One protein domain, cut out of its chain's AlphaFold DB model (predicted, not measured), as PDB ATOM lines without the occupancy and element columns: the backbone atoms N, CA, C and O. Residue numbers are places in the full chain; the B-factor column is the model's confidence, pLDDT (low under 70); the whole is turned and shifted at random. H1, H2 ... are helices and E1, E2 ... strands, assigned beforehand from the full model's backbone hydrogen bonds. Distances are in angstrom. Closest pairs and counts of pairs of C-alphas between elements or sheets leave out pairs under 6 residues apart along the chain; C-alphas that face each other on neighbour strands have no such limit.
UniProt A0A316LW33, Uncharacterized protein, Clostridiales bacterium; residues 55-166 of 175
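What this domain is: This is residues 55 to 166 of the 175 residues of an uncharacterized protein of Clostridiales bacterium (UniProt A0A316LW33). Two small lobes sit end to end along the longest axis, each a pair of short antiparallel strands with two short helices: E3, H3, H4 and E4 make one lobe, E1, H1, H2 and E2 the other. H4 packs on E4 of its own lobe and also on E1 of the other, and the long unnamed links 88 to 100 and 144 to 156 reach out toward opposite ends of the whole. The printed part has 112 residues with four named helices and four named strands, in the order E1 H1 H2 E2 E3 H3 H4 E4, in two sheets, E1 - E2 and E3 - E4. The class is mixed, helices and strands, though named elements hold only 48 of the 112 residues. The whole is compact, with a radius of gyration of the C-alphas of 14.1 A, and spans 42 by 30 by 21 A.

Where its parts are: E3, residues 116 to 120, and E4, residues 157 to 161, are each 13.1 A long; C-alpha 161 is at (-46.932, -22.343, 5.862). Between them in the chain come H3, residues 126 to 133, 10.4 A, and H4, residues 137 to 143, 10.0 A. E1, residues 60 to 63, begins at C-alpha 60 (-56.737, -13.937, 0.304) and is 10.0 A long. H1, residues 70 to 77, is 10.6 A, H2, residues 81 to 87, is 10.2 A, and E2, residues 101 to 104, is 9.6 A.

How they stand to each other: E3 and E4 are antiparallel neighbours at 144 degrees, with N 117 and O 160 within hydrogen-bond range at 2.9 A. The closest C-alphas of H4 and E4, those of Leu 143 and Gln 159, are 5.8 A apart. H3 and H4 are close but not clearly touching, with C-alphas 130 and 137 at 7.1 A, and about perpendicular at 73 degrees. The closest C-alphas of H4 and E1, those of Glu 138 and Ile 60, are 6.0 A apart. E1 and E2 are antiparallel at 144 degrees, with N 62 and O 102 at 2.8 A. The closest C-alphas of E2 and H2, those of Leu 103 and Tyr 87, are 5.9 A apart. H1 and H2 touch, with C-alphas 74 and 81 at 6.0 A, and are about perpendicular at 88 degrees. E2 and E3 are apart. In H1, H3 and H4 every O i to N i+4 pair is within hydrogen-bond range; in H2, 2 of 3 are.

The domain as a whole: The C-alphas farthest apart, those of His 94 and Gln 153, are 42.3 A apart. The printed part has no cut. The links H2 to E2, E2 to E3 and H4 to E4 are long. The mean pLDDT of the printed part is 85.5; residues 55 to 57, 66 and 164 to 166 are under 70.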
ATOM      1  N   GLY A  55     -62.446 -11.122   3.348       59.44
ATOM      2  CA  GLY A  55     -61.974 -11.675   2.088       59.44
ATOM      3  C   GLY A  55     -62.363 -10.877   0.851       59.44
ATOM      4  O   GLY A  55     -63.429 -10.267   0.738       59.44
ATOM      5  N   CYS A  56     -61.434 -10.895  -0.095       65.75
ATOM      6  CA  CYS A  56     -61.606 -10.348  -1.421       65.75
ATOM      7  C   CYS A  56     -62.083 -11.477  -2.339       65.75
ATOM      8  O   CYS A  56     -61.509 -12.560  -2.336       65.75
ATOM      9  N   GLY A  57     -63.084 -11.232  -3.190       67.81
ATOM     10  CA  GLY A  57     -63.518 -12.237  -4.171       67.81
ATOM     11  C   GLY A  57     -62.427 -12.643  -5.173       67.81
ATOM     12  O   GLY A  57     -62.588 -13.645  -5.862       67.81
ATOM     13  N   ALA A  58     -61.338 -11.874  -5.253       73.12
ATOM     14  CA  ALA A  58     -60.189 -12.169  -6.091       73.12
ATOM     15  C   ALA A  58     -59.075 -12.945  -5.366       73.12
ATOM     16  O   ALA A  58     -58.222 -13.482  -6.054       73.12
ATOM     17  N   GLY A  59     -59.045 -13.045  -4.030       84.44
ATOM     18  CA  GLY A  59     -57.923 -13.679  -3.329       84.44
ATOM     19  C   GLY A  59     -57.965 -13.569  -1.804       84.44
ATOM     20  O   GLY A  59     -58.914 -13.047  -1.220       84.44
ATOM     21  N   ILE A  60     -56.901 -14.030  -1.150       87.38
ATOM     22  CA  ILE A  60     -56.737 -13.937   0.304       87.38
ATOM     23  C   ILE A  60     -55.833 -12.764   0.674       87.38
ATOM     24  O   ILE A  60     -54.818 -12.509   0.025       87.38
ATOM     25  N   PHE A  61     -56.179 -12.048   1.739       85.19
ATOM     26  CA  PHE A  61     -55.303 -11.008   2.262       85.19
ATOM     27  C   PHE A  61     -54.149 -11.634   3.044       85.19
ATOM     28  O   PHE A  61     -54.350 -12.501   3.894       85.19
ATOM     29  N   TYR A  62     -52.938 -11.161   2.773       86.25
ATOM     30  CA  TYR A  62     -51.717 -11.524   3.472       86.25
ATOM     31  C   TYR A  62     -50.988 -10.256   3.885       86.25
ATOM     32  O   TYR A  62     -50.624  -9.432   3.048       86.25
ATOM     33  N   LYS A  63     -50.761 -10.083   5.185       84.25
ATOM     34  CA  LYS A  63     -49.903  -9.007   5.668       84.25
ATOM     35  C   LYS A  63     -48.471  -9.513   5.662       84.25
ATOM     36  O   LYS A  63     -48.165 -10.474   6.355       84.25
ATOM     37  N   THR A  64     -47.609  -8.876   4.887       81.44
ATOM     38  CA  THR A  64     -46.183  -9.191   4.895       81.44
ATOM     39  C   THR A  64     -45.581  -8.843   6.248       81.44
ATOM     40  O   THR A  64     -45.976  -7.886   6.928       81.44
ATOM     41  N   PHE A  65     -44.579  -9.617   6.633       72.62
ATOM     42  CA  PHE A  65     -43.823  -9.378   7.851       72.62
ATOM     43  C   PHE A  65     -42.482  -8.740   7.495       72.62
ATOM     44  O   PHE A  65     -42.082  -8.715   6.328       72.62
ATOM     45  N   ALA A  66     -41.811  -8.168   8.494       69.81
ATOM     46  CA  ALA A  66     -40.575  -7.427   8.277       69.81
ATOM     47  C   ALA A  66     -39.554  -8.222   7.439       69.81
ATOM     48  O   ALA A  66     -39.465  -9.444   7.564       69.81
ATOM     49  N   SER A  67     -38.827  -7.479   6.594       71.31
ATOM     50  CA  SER A  67     -37.683  -7.895   5.767       71.31
ATOM     51  C   SER A  67     -37.913  -8.860   4.590       71.31
ATOM     52  O   SER A  67     -36.936  -9.411   4.094       71.31
ATOM     53  N   GLN A  68     -39.137  -9.018   4.073       78.81
ATOM     54  CA  GLN A  68     -39.368  -9.737   2.803       78.81
ATOM     55  C   GLN A  68     -39.358  -8.799   1.583       78.81
ATOM     56  O   GLN A  68     -40.082  -7.799   1.548       78.81
ATOM     57  N   THR A  69     -38.576  -9.133   0.555       87.50
ATOM     58  CA  THR A  69     -38.745  -8.579  -0.802       87.50
ATOM     59  C   THR A  69     -39.818  -9.346  -1.575       87.50
ATOM     60  O   THR A  69     -40.136 -10.489  -1.237       87.50
ATOM     61  N   LEU A  70     -40.337  -8.749  -2.655       88.50
ATOM     62  CA  LEU A  70     -41.259  -9.431  -3.569       88.50
ATOM     63  C   LEU A  70     -40.674 -10.753  -4.088       88.50
ATOM     64  O   LEU A  70     -41.361 -11.770  -4.083       88.50
ATOM     65  N   LEU A  71     -39.400 -10.745  -4.497       88.94
ATOM     66  CA  LEU A  71     -38.719 -11.928  -5.027       88.94
ATOM     67  C   LEU A  71     -38.601 -13.039  -3.981       88.94
ATOM     68  O   LEU A  71     -38.902 -14.184  -4.288       88.94
ATOM     69  N   GLN A  72     -38.221 -12.705  -2.744       87.50
ATOM     70  CA  GLN A  72     -38.119 -13.684  -1.655       87.50
ATOM     71  C   GLN A  72     -39.477 -14.298  -1.308       87.50
ATOM     72  O   GLN A  72     -39.566 -15.497  -1.054       87.50
ATOM     73  N   LEU A  73     -40.533 -13.480  -1.300       88.44
ATOM     74  CA  LEU A  73     -41.892 -13.954  -1.069       88.44
ATOM     75  C   LEU A  73     -42.347 -14.891  -2.197       88.44
ATOM     76  O   LEU A  73     -42.848 -15.977  -1.920       88.44
ATOM     77  N   CYS A  74     -42.142 -14.494  -3.455       89.75
ATOM     78  CA  CYS A  74     -42.504 -15.292  -4.627       89.75
ATOM     79  C   CYS A  74     -41.763 -16.633  -4.665       89.75
ATOM     80  O   CYS A  74     -42.399 -17.667  -4.854       89.75
ATOM     81  N   ASP A  75     -40.451 -16.625  -4.413       89.38
ATOM     82  CA  ASP A  75     -39.609 -17.826  -4.350       89.38
ATOM     83  C   ASP A  75     -40.107 -18.800  -3.274       89.38
ATOM     84  O   ASP A  75     -40.388 -19.964  -3.565       89.38
ATOM     85  N   GLY A  76     -40.336 -18.294  -2.055       88.31
ATOM     86  CA  GLY A  76     -40.845 -19.095  -0.940       88.31
ATOM     87  C   GLY A  76     -42.252 -19.652  -1.162       88.31
ATOM     88  O   GLY A  76     -42.596 -20.678  -0.586       88.31
ATOM     89  N   LEU A  77     -43.069 -19.007  -2.000       89.00
ATOM     90  CA  LEU A  77     -44.403 -19.487  -2.366       89.00
ATOM     91  C   LEU A  77     -44.404 -20.372  -3.625       89.00
ATOM     92  O   LEU A  77     -45.348 -21.130  -3.836       89.00
ATOM     93  N   GLY A  78     -43.371 -20.307  -4.467       87.88
ATOM     94  CA  GLY A  78     -43.350 -20.953  -5.785       87.88
ATOM     95  C   GLY A  78     -44.241 -20.260  -6.817       87.88
ATOM     96  O   GLY A  78     -44.790 -20.900  -7.722       87.88
ATOM     97  N   MET A  79     -44.403 -18.946  -6.664       89.88
ATOM     98  CA  MET A  79     -45.158 -18.075  -7.565       89.88
ATOM     99  C   MET A  79     -44.200 -17.202  -8.375       89.88
ATOM    100  O   MET A  79     -43.078 -16.940  -7.946       89.88
ATOM    101  N   THR A  80     -44.634 -16.726  -9.541       91.50
ATOM    102  CA  THR A  80     -43.853 -15.733 -10.286       91.50
ATOM    103  C   THR A  80     -44.162 -14.320  -9.774       91.50
ATOM    104  O   THR A  80     -45.299 -14.059  -9.358       91.50
ATOM    105  N   PRO A  81     -43.197 -13.383  -9.812       91.56
ATOM    106  CA  PRO A  81     -43.456 -11.980  -9.493       91.56
ATOM    107  C   PRO A  81     -44.587 -11.388 -10.332       91.56
ATOM    108  O   PRO A  81     -45.405 -10.645  -9.804       91.56
ATOM    109  N   GLU A  82     -44.682 -11.755 -11.610       92.19
ATOM    110  CA  GLU A  82     -45.722 -11.283 -12.527       92.19
ATOM    111  C   GLU A  82     -47.119 -11.703 -12.060       92.19
ATOM    112  O   GLU A  82     -48.038 -10.885 -12.081       92.19
ATOM    113  N   LEU A  83     -47.270 -12.947 -11.584       91.62
ATOM    114  CA  LEU A  83     -48.532 -13.431 -11.030       91.62
ATOM    115  C   LEU A  83     -48.890 -12.664  -9.758       91.62
ATOM    116  O   LEU A  83     -50.019 -12.219  -9.603       91.62
ATOM    117  N   LEU A  84     -47.943 -12.460  -8.842       91.56
ATOM    118  CA  LEU A  84     -48.250 -11.734  -7.610       91.56
ATOM    119  C   LEU A  84     -48.551 -10.244  -7.877       91.56
ATOM    120  O   LEU A  84     -49.444  -9.670  -7.252       91.56
ATOM    121  N   LEU A  85     -47.864  -9.619  -8.836       92.12
ATOM    122  CA  LEU A  85     -48.111  -8.239  -9.265       92.12
ATOM    123  C   LEU A  85     -49.462  -8.075  -9.967       92.12
ATOM    124  O   LEU A  85     -50.103  -7.042  -9.780       92.12
ATOM    125  N   SER A  86     -49.949  -9.077 -10.709       92.06
ATOM    126  CA  SER A  86     -51.270  -8.992 -11.347       92.06
ATOM    127  C   SER A  86     -52.411  -8.905 -10.326       92.06
ATOM    128  O   SER A  86     -53.447  -8.313 -10.614       92.06
ATOM    129  N   TYR A  87     -52.211  -9.446  -9.121       90.44
ATOM    130  CA  TYR A  87     -53.131  -9.306  -7.985       90.44
ATOM    131  C   TYR A  87     -52.917  -7.999  -7.204       90.44
ATOM    132  O   TYR A  87     -53.785  -7.590  -6.434       90.44
ATOM    133  N   ASN A  88     -51.771  -7.336  -7.389       91.44
ATOM    134  CA  ASN A  88     -51.332  -6.178  -6.609       91.44
ATOM    135  C   ASN A  88     -50.752  -5.074  -7.520       91.44
ATOM    136  O   ASN A  88     -49.567  -4.754  -7.408       91.44
ATOM    137  N   PRO A  89     -51.558  -4.439  -8.394       85.94
ATOM    138  CA  PRO A  89     -51.067  -3.496  -9.411       85.94
ATOM    139  C   PRO A  89     -50.373  -2.237  -8.853       85.94
ATOM    140  O   PRO A  89     -49.690  -1.535  -9.592       85.94
ATOM    141  N   GLY A  90     -50.525  -1.937  -7.557       84.31
ATOM    142  CA  GLY A  90     -49.830  -0.838  -6.873       84.31
ATOM    143  C   GLY A  90     -48.499  -1.223  -6.214       84.31
ATOM    144  O   GLY A  90     -47.866  -0.379  -5.579       84.31
ATOM    145  N   LEU A  91     -48.081  -2.489  -6.305       87.00
ATOM    146  CA  LEU A  91     -46.859  -2.975  -5.677       87.00
ATOM    147  C   LEU A  91     -45.640  -2.689  -6.561       87.00
ATOM    148  O   LEU A  91     -45.637  -2.966  -7.757       87.00
ATOM    149  N   TRP A  92     -44.573  -2.157  -5.963       84.00
ATOM    150  CA  TRP A  92     -43.329  -1.894  -6.684       84.00
ATOM    151  C   TRP A  92     -42.404  -3.120  -6.667       84.00
ATOM    152  O   TRP A  92     -41.986  -3.523  -5.579       84.00
ATOM    153  N   PRO A  93     -42.001  -3.664  -7.834       81.50
ATOM    154  CA  PRO A  93     -41.294  -4.947  -7.908       81.50
ATOM    155  C   PRO A  93     -39.955  -5.002  -7.163       81.50
ATOM    156  O   PRO A  93     -39.551  -6.052  -6.669       81.50
ATOM    157  N   HIS A  94     -39.263  -3.865  -7.072       82.69
ATOM    158  CA  HIS A  94     -37.905  -3.775  -6.524       82.69
ATOM    159  C   HIS A  94     -37.853  -3.224  -5.093       82.69
ATOM    160  O   HIS A  94     -36.783  -2.841  -4.624       82.69
ATOM    161  N   LYS A  95     -38.989  -3.143  -4.388       79.81
ATOM    162  CA  LYS A  95     -39.037  -2.657  -3.001       79.81
ATOM    163  C   LYS A  95     -39.288  -3.793  -2.008       79.81
ATOM    164  O   LYS A  95     -39.905  -4.806  -2.326       79.81
ATOM    165  N   VAL A  96     -38.804  -3.601  -0.781       80.75
ATOM    166  CA  VAL A  96     -39.173  -4.438   0.369       80.75
ATOM    167  C   VAL A  96     -40.657  -4.233   0.644       80.75
ATOM    168  O   VAL A  96     -41.124  -3.096   0.695       80.75
ATOM    169  N   CYS A  97     -41.392  -5.317   0.865       80.25
ATOM    170  CA  CYS A  97     -42.835  -5.253   1.040       80.25
ATOM    171  C   CYS A  97     -43.257  -5.045   2.500       80.25
ATOM    172  O   CYS A  97     -44.398  -5.321   2.828       80.25
ATOM    173  N   ASN A  98     -42.365  -4.613   3.397       83.81
ATOM    174  CA  ASN A  98     -42.566  -4.635   4.851       83.81
ATOM    175  C   ASN A  98     -43.896  -3.994   5.299       83.81
ATOM    176  O   ASN A  98     -44.148  -2.820   5.032       83.81
ATOM    177  N   GLY A  99     -44.725  -4.768   6.007       79.38
ATOM    178  CA  GLY A  99     -45.982  -4.313   6.603       79.38
ATOM    179  C   GLY A  99     -47.113  -4.061   5.604       79.38
ATOM    180  O   GLY A  99     -48.212  -3.684   6.024       79.38
ATOM    181  N   GLN A 100     -46.874  -4.275   4.308       84.50
ATOM    182  CA  GLN A 100     -47.882  -4.149   3.264       84.50
ATOM    183  C   GLN A 100     -48.889  -5.296   3.346       84.50
ATOM    184  O   GLN A 100     -48.561  -6.439   3.654       84.50
ATOM    185  N   THR A 101     -50.148  -4.980   3.060       85.88
ATOM    186  CA  THR A 101     -51.169  -6.004   2.844       85.88
ATOM    187  C   THR A 101     -51.207  -6.317   1.358       85.88
ATOM    188  O   THR A 101     -51.457  -5.423   0.554       85.88
ATOM    189  N   LEU A 102     -50.928  -7.567   1.014       88.94
ATOM    190  CA  LEU A 102     -50.962  -8.105  -0.337       88.94
ATOM    191  C   LEU A 102     -52.194  -8.984  -0.514       88.94
ATOM    192  O   LEU A 102     -52.685  -9.589   0.441       88.94
ATOM    193  N   LEU A 103     -52.659  -9.083  -1.749       90.38
ATOM    194  CA  LEU A 103     -53.627 -10.074  -2.174       90.38
ATOM    195  C   LEU A 103     -52.879 -11.274  -2.767       90.38
ATOM    196  O   LEU A 103     -52.153 -11.120  -3.747       90.38
ATOM    197  N   LEU A 104     -53.034 -12.454  -2.167       90.19
ATOM    198  CA  LEU A 104     -52.516 -13.713  -2.704       90.19
ATOM    199  C   LEU A 104     -53.638 -14.495  -3.410       90.19
ATOM    200  O   LEU A 104     -54.811 -14.320  -3.063       90.19
ATOM    201  N   PRO A 105     -53.312 -15.382  -4.366       89.12
ATOM    202  CA  PRO A 105     -54.292 -16.279  -4.973       89.12
ATOM    203  C   PRO A 105     -55.027 -17.134  -3.931       89.12
ATOM    204  O   PRO A 105     -54.413 -17.675  -3.022       89.12
ATOM    205  N   ALA A 106     -56.340 -17.310  -4.084       87.69
ATOM    206  CA  ALA A 106     -57.141 -18.192  -3.225       87.69
ATOM    207  C   ALA A 106     -57.168 -19.654  -3.721       87.69
ATOM    208  O   ALA A 106     -58.128 -20.377  -3.469       87.69
ATOM    209  N   ASP A 107     -56.140 -20.075  -4.459       87.50
ATOM    210  CA  ASP A 107     -55.994 -21.436  -4.973       87.50
ATOM    211  C   ASP A 107     -54.714 -22.051  -4.414       87.50
ATOM    212  O   ASP A 107     -53.609 -21.569  -4.686       87.50
ATOM    213  N   ILE A 108     -54.871 -23.138  -3.657       83.44
ATOM    214  CA  ILE A 108     -53.764 -23.859  -3.034       83.44
ATOM    215  C   ILE A 108     -52.734 -24.345  -4.063       83.44
ATOM    216  O   ILE A 108     -51.541 -24.372  -3.764       83.44
ATOM    217  N   GLN A 109     -53.149 -24.631  -5.303       86.62
ATOM    218  CA  GLN A 109     -52.244 -25.059  -6.378       86.62
ATOM    219  C   GLN A 109     -51.221 -23.982  -6.763       86.62
ATOM    220  O   GLN A 109     -50.182 -24.287  -7.348       86.62
ATOM    221  N   SER A 110     -51.474 -22.719  -6.408       86.56
ATOM    222  CA  SER A 110     -50.533 -21.622  -6.649       86.56
ATOM    223  C   SER A 110     -49.325 -21.651  -5.695       86.56
ATOM    224  O   SER A 110     -48.307 -21.031  -5.990       86.56
ATOM    225  N   TYR A 111     -49.393 -22.383  -4.577       88.31
ATOM    226  CA  TYR A 111     -48.401 -22.393  -3.490       88.31
ATOM    227  C   TYR A 111     -47.358 -23.517  -3.647       88.31
ATOM    228  O   TYR A 111     -47.086 -24.274  -2.717       88.31
ATOM    229  N   ARG A 112     -46.778 -23.655  -4.845       85.06
ATOM    230  CA  ARG A 112     -46.011 -24.844  -5.273       85.06
ATOM    231  C   ARG A 112     -44.728 -25.119  -4.488       85.06
ATOM    232  O   ARG A 112     -44.384 -26.281  -4.302       85.06
ATOM    233  N   ASN A 113     -44.039 -24.074  -4.031       87.00
ATOM    234  CA  ASN A 113     -42.798 -24.218  -3.254       87.00
ATOM    235  C   ASN A 113     -43.004 -23.905  -1.770       87.00
ATOM    236  O   ASN A 113     -42.044 -23.949  -0.999       87.00
ATOM    237  N   ALA A 114     -44.235 -23.583  -1.358       87.31
ATOM    238  CA  ALA A 114     -44.517 -23.284   0.033       87.31
ATOM    239  C   ALA A 114     -44.206 -24.508   0.897       87.31
ATOM    240  O   ALA A 114     -44.767 -25.591   0.716       87.31
ATOM    241  N   LYS A 115     -43.325 -24.330   1.881       88.88
ATOM    242  CA  LYS A 115     -43.054 -25.362   2.878       88.88
ATOM    243  C   LYS A 115     -44.239 -25.452   3.829       88.88
ATOM    244  O   LYS A 115     -44.357 -24.668   4.770       88.88
ATOM    245  N   ILE A 116     -45.124 -26.406   3.567       89.81
ATOM    246  CA  ILE A 116     -46.278 -26.688   4.416       89.81
ATOM    247  C   ILE A 116     -45.860 -27.703   5.477       89.81
ATOM    248  O   ILE A 116     -45.385 -28.794   5.165       89.81
ATOM    249  N   VAL A 117     -46.037 -27.338   6.741       91.06
ATOM    250  CA  VAL A 117     -45.744 -28.192   7.894       91.06
ATOM    251  C   VAL A 117     -47.032 -28.536   8.628       91.06
ATOM    252  O   VAL A 117     -47.965 -27.733   8.673       91.06
ATOM    253  N   GLN A 118     -47.075 -29.725   9.226       91.81
ATOM    254  CA  GLN A 118     -48.110 -30.066  10.195       91.81
ATOM    255  C   GLN A 118     -47.684 -29.562  11.570       91.81
ATOM    256  O   GLN A 118     -46.598 -29.887  12.049       91.81
ATOM    257  N   LYS A 119     -48.542 -28.770  12.207       90.31
ATOM    258  CA  LYS A 119     -48.334 -28.282  13.566       90.31
ATOM    259  C   LYS A 119     -49.456 -28.789  14.457       90.31
ATOM    260  O   LYS A 119     -50.629 -28.651  14.117       90.31
ATOM    261  N   GLN A 120     -49.081 -29.361  15.595       90.81
ATOM    262  CA  GLN A 120     -50.035 -29.765  16.616       90.81
ATOM    263  C   GLN A 120     -50.547 -28.533  17.370       90.81
ATOM    264  O   GLN A 120     -49.762 -27.665  17.766       90.81
ATOM    265  N   VAL A 121     -51.860 -28.456  17.562       87.06
ATOM    266  CA  VAL A 121     -52.512 -27.423  18.368       87.06
ATOM    267  C   VAL A 121     -52.124 -27.639  19.829       87.06
ATOM    268  O   VAL A 121     -52.354 -28.707  20.401       87.06
ATOM    269  N   GLY A 122     -51.470 -26.628  20.403       87.81
ATOM    270  CA  GLY A 122     -51.028 -26.609  21.796       87.81
ATOM    271  C   GLY A 122     -51.979 -25.816  22.693       87.81
ATOM    272  O   GLY A 122     -53.168 -25.729  22.426       87.81
ATOM    273  N   GLU A 123     -51.428 -25.218  23.749       87.31
ATOM    274  CA  GLU A 123     -52.179 -24.383  24.708       87.31
ATOM    275  C   GLU A 123     -52.361 -22.927  24.243       87.31
ATOM    276  O   GLU A 123     -53.139 -22.176  24.827       87.31
ATOM    277  N   ALA A 124     -51.598 -22.492  23.235       87.38
ATOM    278  CA  ALA A 124     -51.687 -21.134  22.710       87.38
ATOM    279  C   ALA A 124     -53.011 -20.928  21.963       87.38
ATOM    280  O   ALA A 124     -53.468 -21.825  21.253       87.38
ATOM    281  N   SER A 125     -53.583 -19.728  22.069       87.69
ATOM    282  CA  SER A 125     -54.801 -19.377  21.328       87.69
ATOM    283  C   SER A 125     -54.564 -19.422  19.817       87.69
ATOM    284  O   SER A 125     -53.434 -19.243  19.335       87.69
ATOM    285  N   LEU A 126     -55.638 -19.601  19.044       88.31
ATOM    286  CA  LEU A 126     -55.556 -19.592  17.581       88.31
ATOM    287  C   LEU A 126     -54.909 -18.301  17.056       88.31
ATOM    288  O   LEU A 126     -54.030 -18.342  16.192       88.31
ATOM    289  N   GLY A 127     -55.309 -17.156  17.612       85.94
ATOM    290  CA  GLY A 127     -54.776 -15.850  17.234       85.94
ATOM    291  C   GLY A 127     -53.266 -15.723  17.471       85.94
ATOM    292  O   GLY A 127     -52.541 -15.236  16.602       85.94
ATOM    293  N   GLU A 128     -52.765 -16.213  18.606       87.69
ATOM    294  CA  GLU A 128     -51.324 -16.251  18.893       87.69
ATOM    295  C   GLU A 128     -50.584 -17.183  17.930       87.69
ATOM    296  O   GLU A 128     -49.494 -16.849  17.463       87.69
ATOM    297  N   CYS A 129     -51.184 -18.328  17.596       87.69
ATOM    298  CA  CYS A 129     -50.609 -19.279  16.652       87.69
ATOM    299  C   CYS A 129     -50.469 -18.678  15.251       87.69
ATOM    300  O   CYS A 129     -49.397 -18.787  14.654       87.69
ATOM    301  N   LEU A 130     -51.518 -18.021  14.748       87.06
ATOM    302  CA  LEU A 130     -51.515 -17.320  13.460       87.06
ATOM    303  C   LEU A 130     -50.503 -16.174  13.446       87.06
ATOM    304  O   LEU A 130     -49.695 -16.069  12.520       87.06
ATOM    305  N   PHE A 131     -50.491 -15.360  14.504       84.56
ATOM    306  CA  PHE A 131     -49.557 -14.251  14.643       84.56
ATOM    307  C   PHE A 131     -48.099 -14.732  14.642       84.56
ATOM    308  O   PHE A 131     -47.277 -14.210  13.889       84.56
ATOM    309  N   ALA A 132     -47.779 -15.768  15.426       83.25
ATOM    310  CA  ALA A 132     -46.439 -16.351  15.484       83.25
ATOM    311  C   ALA A 132     -46.030 -17.013  14.159       83.25
ATOM    312  O   ALA A 132     -44.885 -16.885  13.728       83.25
ATOM    313  N   ALA A 133     -46.968 -17.696  13.498       82.81
ATOM    314  CA  ALA A 133     -46.748 -18.332  12.202       82.81
ATOM    315  C   ALA A 133     -46.720 -17.343  11.036       82.81
ATOM    316  O   ALA A 133     -46.452 -17.753   9.908       82.81
ATOM    317  N   LYS A 134     -46.975 -16.053  11.287       84.19
ATOM    318  CA  LYS A 134     -47.034 -15.035  10.244       84.19
ATOM    319  C   LYS A 134     -48.082 -15.382   9.174       84.19
ATOM    320  O   LYS A 134     -47.822 -15.299   7.974       84.19
ATOM    321  N   MET A 135     -49.255 -15.828   9.615       85.75
ATOM    322  CA  MET A 135     -50.340 -16.313   8.761       85.75
ATOM    323  C   MET A 135     -51.643 -15.571   9.037       85.75
ATOM    324  O   MET A 135     -51.888 -15.105  10.147       85.75
ATOM    325  N   THR A 136     -52.491 -15.482   8.016       86.56
ATOM    326  CA  THR A 136     -53.863 -14.984   8.143       86.56
ATOM    327  C   THR A 136     -54.837 -16.143   8.320       86.56
ATOM    328  O   THR A 136     -54.515 -17.293   8.009       86.56
ATOM    329  N   LEU A 137     -56.030 -15.843   8.836       87.50
ATOM    330  CA  LEU A 137     -57.075 -16.842   9.044       87.50
ATOM    331  C   LEU A 137     -57.533 -17.449   7.709       87.50
ATOM    332  O   LEU A 137     -57.723 -18.655   7.615       87.50
ATOM    333  N   GLU A 138     -57.629 -16.626   6.666       87.00
ATOM    334  CA  GLU A 138     -58.013 -17.034   5.316       87.00
ATOM    335  C   GLU A 138     -56.981 -17.978   4.689       87.00
ATOM    336  O   GLU A 138     -57.340 -18.943   4.019       87.00
ATOM    337  N   LEU A 139     -55.690 -17.728   4.927       88.75
ATOM    338  CA  LEU A 139     -54.630 -18.623   4.471       88.75
ATOM    339  C   LEU A 139     -54.648 -19.949   5.241       88.75
ATOM    340  O   LEU A 139     -54.433 -20.999   4.643       88.75
ATOM    341  N   LEU A 140     -54.925 -19.924   6.550       90.88
ATOM    342  CA  LEU A 140     -55.100 -21.152   7.328       90.88
ATOM    343  C   LEU A 140     -56.296 -21.970   6.819       90.88
ATOM    344  O   LEU A 140     -56.175 -23.185   6.686       90.88
ATOM    345  N   GLU A 141     -57.415 -21.319   6.497       90.06
ATOM    346  CA  GLU A 141     -58.601 -21.970   5.930       90.06
ATOM    347  C   GLU A 141     -58.308 -22.605   4.573       90.06
ATOM    348  O   GLU A 141     -58.648 -23.766   4.359       90.06
ATOM    349  N   LEU A 142     -57.607 -21.889   3.686       89.94
ATOM    350  CA  LEU A 142     -57.210 -22.411   2.377       89.94
ATOM    351  C   LEU A 142     -56.374 -23.696   2.489       89.94
ATOM    352  O   LEU A 142     -56.509 -24.597   1.667       89.94
ATOM    353  N   LEU A 143     -55.512 -23.778   3.504       91.81
ATOM    354  CA  LEU A 143     -54.658 -24.942   3.760       91.81
ATOM    355  C   LEU A 143     -55.392 -26.084   4.473       91.81
ATOM    356  O   LEU A 143     -54.893 -27.203   4.502       91.81
ATOM    357  N   ASN A 144     -56.548 -25.812   5.079       92.75
ATOM    358  CA  ASN A 144     -57.310 -26.775   5.871       92.75
ATOM    359  C   ASN A 144     -58.809 -26.711   5.497       92.75
ATOM    360  O   ASN A 144     -59.637 -26.466   6.376       92.75
ATOM    361  N   PRO A 145     -59.175 -26.920   4.213       88.62
ATOM    362  CA  PRO A 145     -60.502 -26.584   3.680       88.62
ATOM    363  C   PRO A 145     -61.661 -27.352   4.335       88.62
ATOM    364  O   PRO A 145     -62.771 -26.830   4.420       88.62
ATOM    365  N   ASP A 146     -61.391 -28.557   4.844       87.06
ATOM    366  CA  ASP A 146     -62.396 -29.455   5.429       87.06
ATOM    367  C   ASP A 146     -62.372 -29.479   6.970       87.06
ATOM    368  O   ASP A 146     -62.915 -30.393   7.592       87.06
ATOM    369  N   ARG A 147     -61.709 -28.508   7.615       88.50
ATOM    370  CA  ARG A 147     -61.590 -28.437   9.081       88.50
ATOM    371  C   ARG A 147     -62.289 -27.208   9.655       88.50
ATOM    372  O   ARG A 147     -62.259 -26.127   9.067       88.50
ATOM    373  N   ASP A 148     -62.849 -27.354  10.855       89.12
ATOM    374  CA  ASP A 148     -63.271 -26.206  11.662       89.12
ATOM    375  C   ASP A 148     -62.055 -25.565  12.342       89.12
ATOM    376  O   ASP A 148     -61.726 -25.849  13.491       89.12
ATOM    377  N   ILE A 149     -61.379 -24.689  11.603       89.88
ATOM    378  CA  ILE A 149     -60.163 -24.014  12.065       89.88
ATOM    379  C   ILE A 149     -60.383 -23.050  13.243       89.88
ATOM    380  O   ILE A 149     -59.397 -22.608  13.828       89.88
ATOM    381  N   LEU A 150     -61.630 -22.687  13.573       90.38
ATOM    382  CA  LEU A 150     -61.947 -21.731  14.643       90.38
ATOM    383  C   LEU A 150     -62.141 -22.401  16.005       90.38
ATOM    384  O   LEU A 150     -61.953 -21.745  17.026       90.38
ATOM    385  N   HIS A 151     -62.473 -23.694  16.022       87.50
ATOM    386  CA  HIS A 151     -62.778 -24.453  17.239       87.50
ATOM    387  C   HIS A 151     -61.919 -25.718  17.354       87.50
ATOM    388  O   HIS A 151     -62.405 -26.805  17.667       87.50
ATOM    389  N   MET A 152     -60.624 -25.569  17.085       85.62
ATOM    390  CA  MET A 152     -59.662 -26.668  17.133       85.62
ATOM    391  C   MET A 152     -59.410 -27.132  18.574       85.62
ATOM    392  O   MET A 152     -59.313 -26.322  19.498       85.62
ATOM    393  N   GLN A 153     -59.246 -28.438  18.765       84.94
ATOM    394  CA  GLN A 153     -58.925 -29.035  20.055       84.94
ATOM    395  C   GLN A 153     -57.423 -29.257  20.218       84.94
ATOM    396  O   GLN A 153     -56.670 -29.431  19.256       84.94
ATOM    397  N   LYS A 154     -56.972 -29.284  21.477       87.88
ATOM    398  CA  LYS A 154     -55.594 -29.646  21.809       87.88
ATOM    399  C   LYS A 154     -55.265 -31.005  21.201       87.88
ATOM    400  O   LYS A 154     -55.962 -31.989  21.432       87.88
ATOM    401  N   GLY A 155     -54.149 -31.058  20.487       88.00
ATOM    402  CA  GLY A 155     -53.686 -32.267  19.827       88.00
ATOM    403  C   GLY A 155     -54.099 -32.396  18.366       88.00
ATOM    404  O   GLY A 155     -53.483 -33.198  17.663       88.00
ATOM    405  N   ASP A 156     -55.041 -31.581  17.888       90.06
ATOM    406  CA  ASP A 156     -55.371 -31.537  16.469       90.06
ATOM    407  C   ASP A 156     -54.170 -31.089  15.630       90.06
ATOM    408  O   ASP A 156     -53.294 -30.355  16.090       90.06
ATOM    409  N   LEU A 157     -54.137 -31.515  14.369       91.25
ATOM    410  CA  LEU A 157     -53.091 -31.156  13.416       91.25
ATOM    411  C   LEU A 157     -53.611 -30.126  12.412       91.25
ATOM    412  O   LEU A 157     -54.648 -30.339  11.782       91.25
ATOM    413  N   LEU A 158     -52.847 -29.049  12.229       92.06
ATOM    414  CA  LEU A 158     -53.087 -28.014  11.226       92.06
ATOM    415  C   LEU A 158     -51.960 -27.983  10.201       92.06
ATOM    416  O   LEU A 158     -50.782 -28.042  10.561       92.06
ATOM    417  N   GLN A 159     -52.322 -27.827   8.931       93.62
ATOM    418  CA  GLN A 159     -51.376 -27.476   7.881       93.62
ATOM    419  C   GLN A 159     -51.110 -25.972   7.908       93.62
ATOM    420  O   GLN A 159     -52.036 -25.162   7.854       93.62
ATOM    421  N   MET A 160     -49.838 -25.596   8.008       91.56
ATOM    422  CA  MET A 160     -49.399 -24.205   8.099       91.56
ATOM    423  C   MET A 160     -48.221 -23.957   7.164       91.56
ATOM    424  O   MET A 160     -47.362 -24.825   7.008       91.56
ATOM    425  N   ILE A 161     -48.139 -22.761   6.581       88.38
ATOM    426  CA  ILE A 161     -46.932 -22.343   5.862       88.38
ATOM    427  C   ILE A 161     -45.846 -22.009   6.883       88.38
ATOM    428  O   ILE A 161     -46.059 -21.243   7.823       88.38
ATOM    429  N   CYS A 162     -44.663 -22.576   6.675       85.62
ATOM    430  CA  CYS A 162     -43.458 -22.228   7.400       85.62
ATOM    431  C   CYS A 162     -42.622 -21.269   6.552       85.62
ATOM    432  O   CYS A 162     -42.144 -21.621   5.474       85.62
ATOM    433  N   TRP A 163     -42.425 -20.052   7.053       76.69
ATOM    434  CA  TRP A 163     -41.535 -19.083   6.429       76.69
ATOM    435  C   TRP A 163     -40.106 -19.346   6.900       76.69
ATOM    436  O   TRP A 163     -39.778 -19.079   8.058       76.69
ATOM    437  N   GLU A 164     -39.245 -19.866   6.023       65.50
ATOM    438  CA  GLU A 164     -37.819 -19.958   6.332       65.50
ATOM    439  C   GLU A 164     -37.243 -18.547   6.455       65.50
ATOM    440  O   GLU A 164     -37.195 -17.774   5.496       65.50
ATOM    441  N   VAL A 165     -36.787 -18.194   7.654       54.47
ATOM    442  CA  VAL A 165     -35.891 -17.053   7.808       54.47
ATOM    443  C   VAL A 165     -34.542 -17.538   7.296       54.47
ATOM    444  O   VAL A 165     -33.803 -18.182   8.037       54.47
ATOM    445  N   LYS A 166     -34.206 -17.262   6.028       47.97
ATOM    446  CA  LYS A 166     -32.790 -17.265   5.645       47.97
ATOM    447  C   LYS A 166     -32.117 -16.297   6.612       47.97
ATOM    448  O   LYS A 166     -32.435 -15.108   6.593       47.97
TER     449      LYS A 166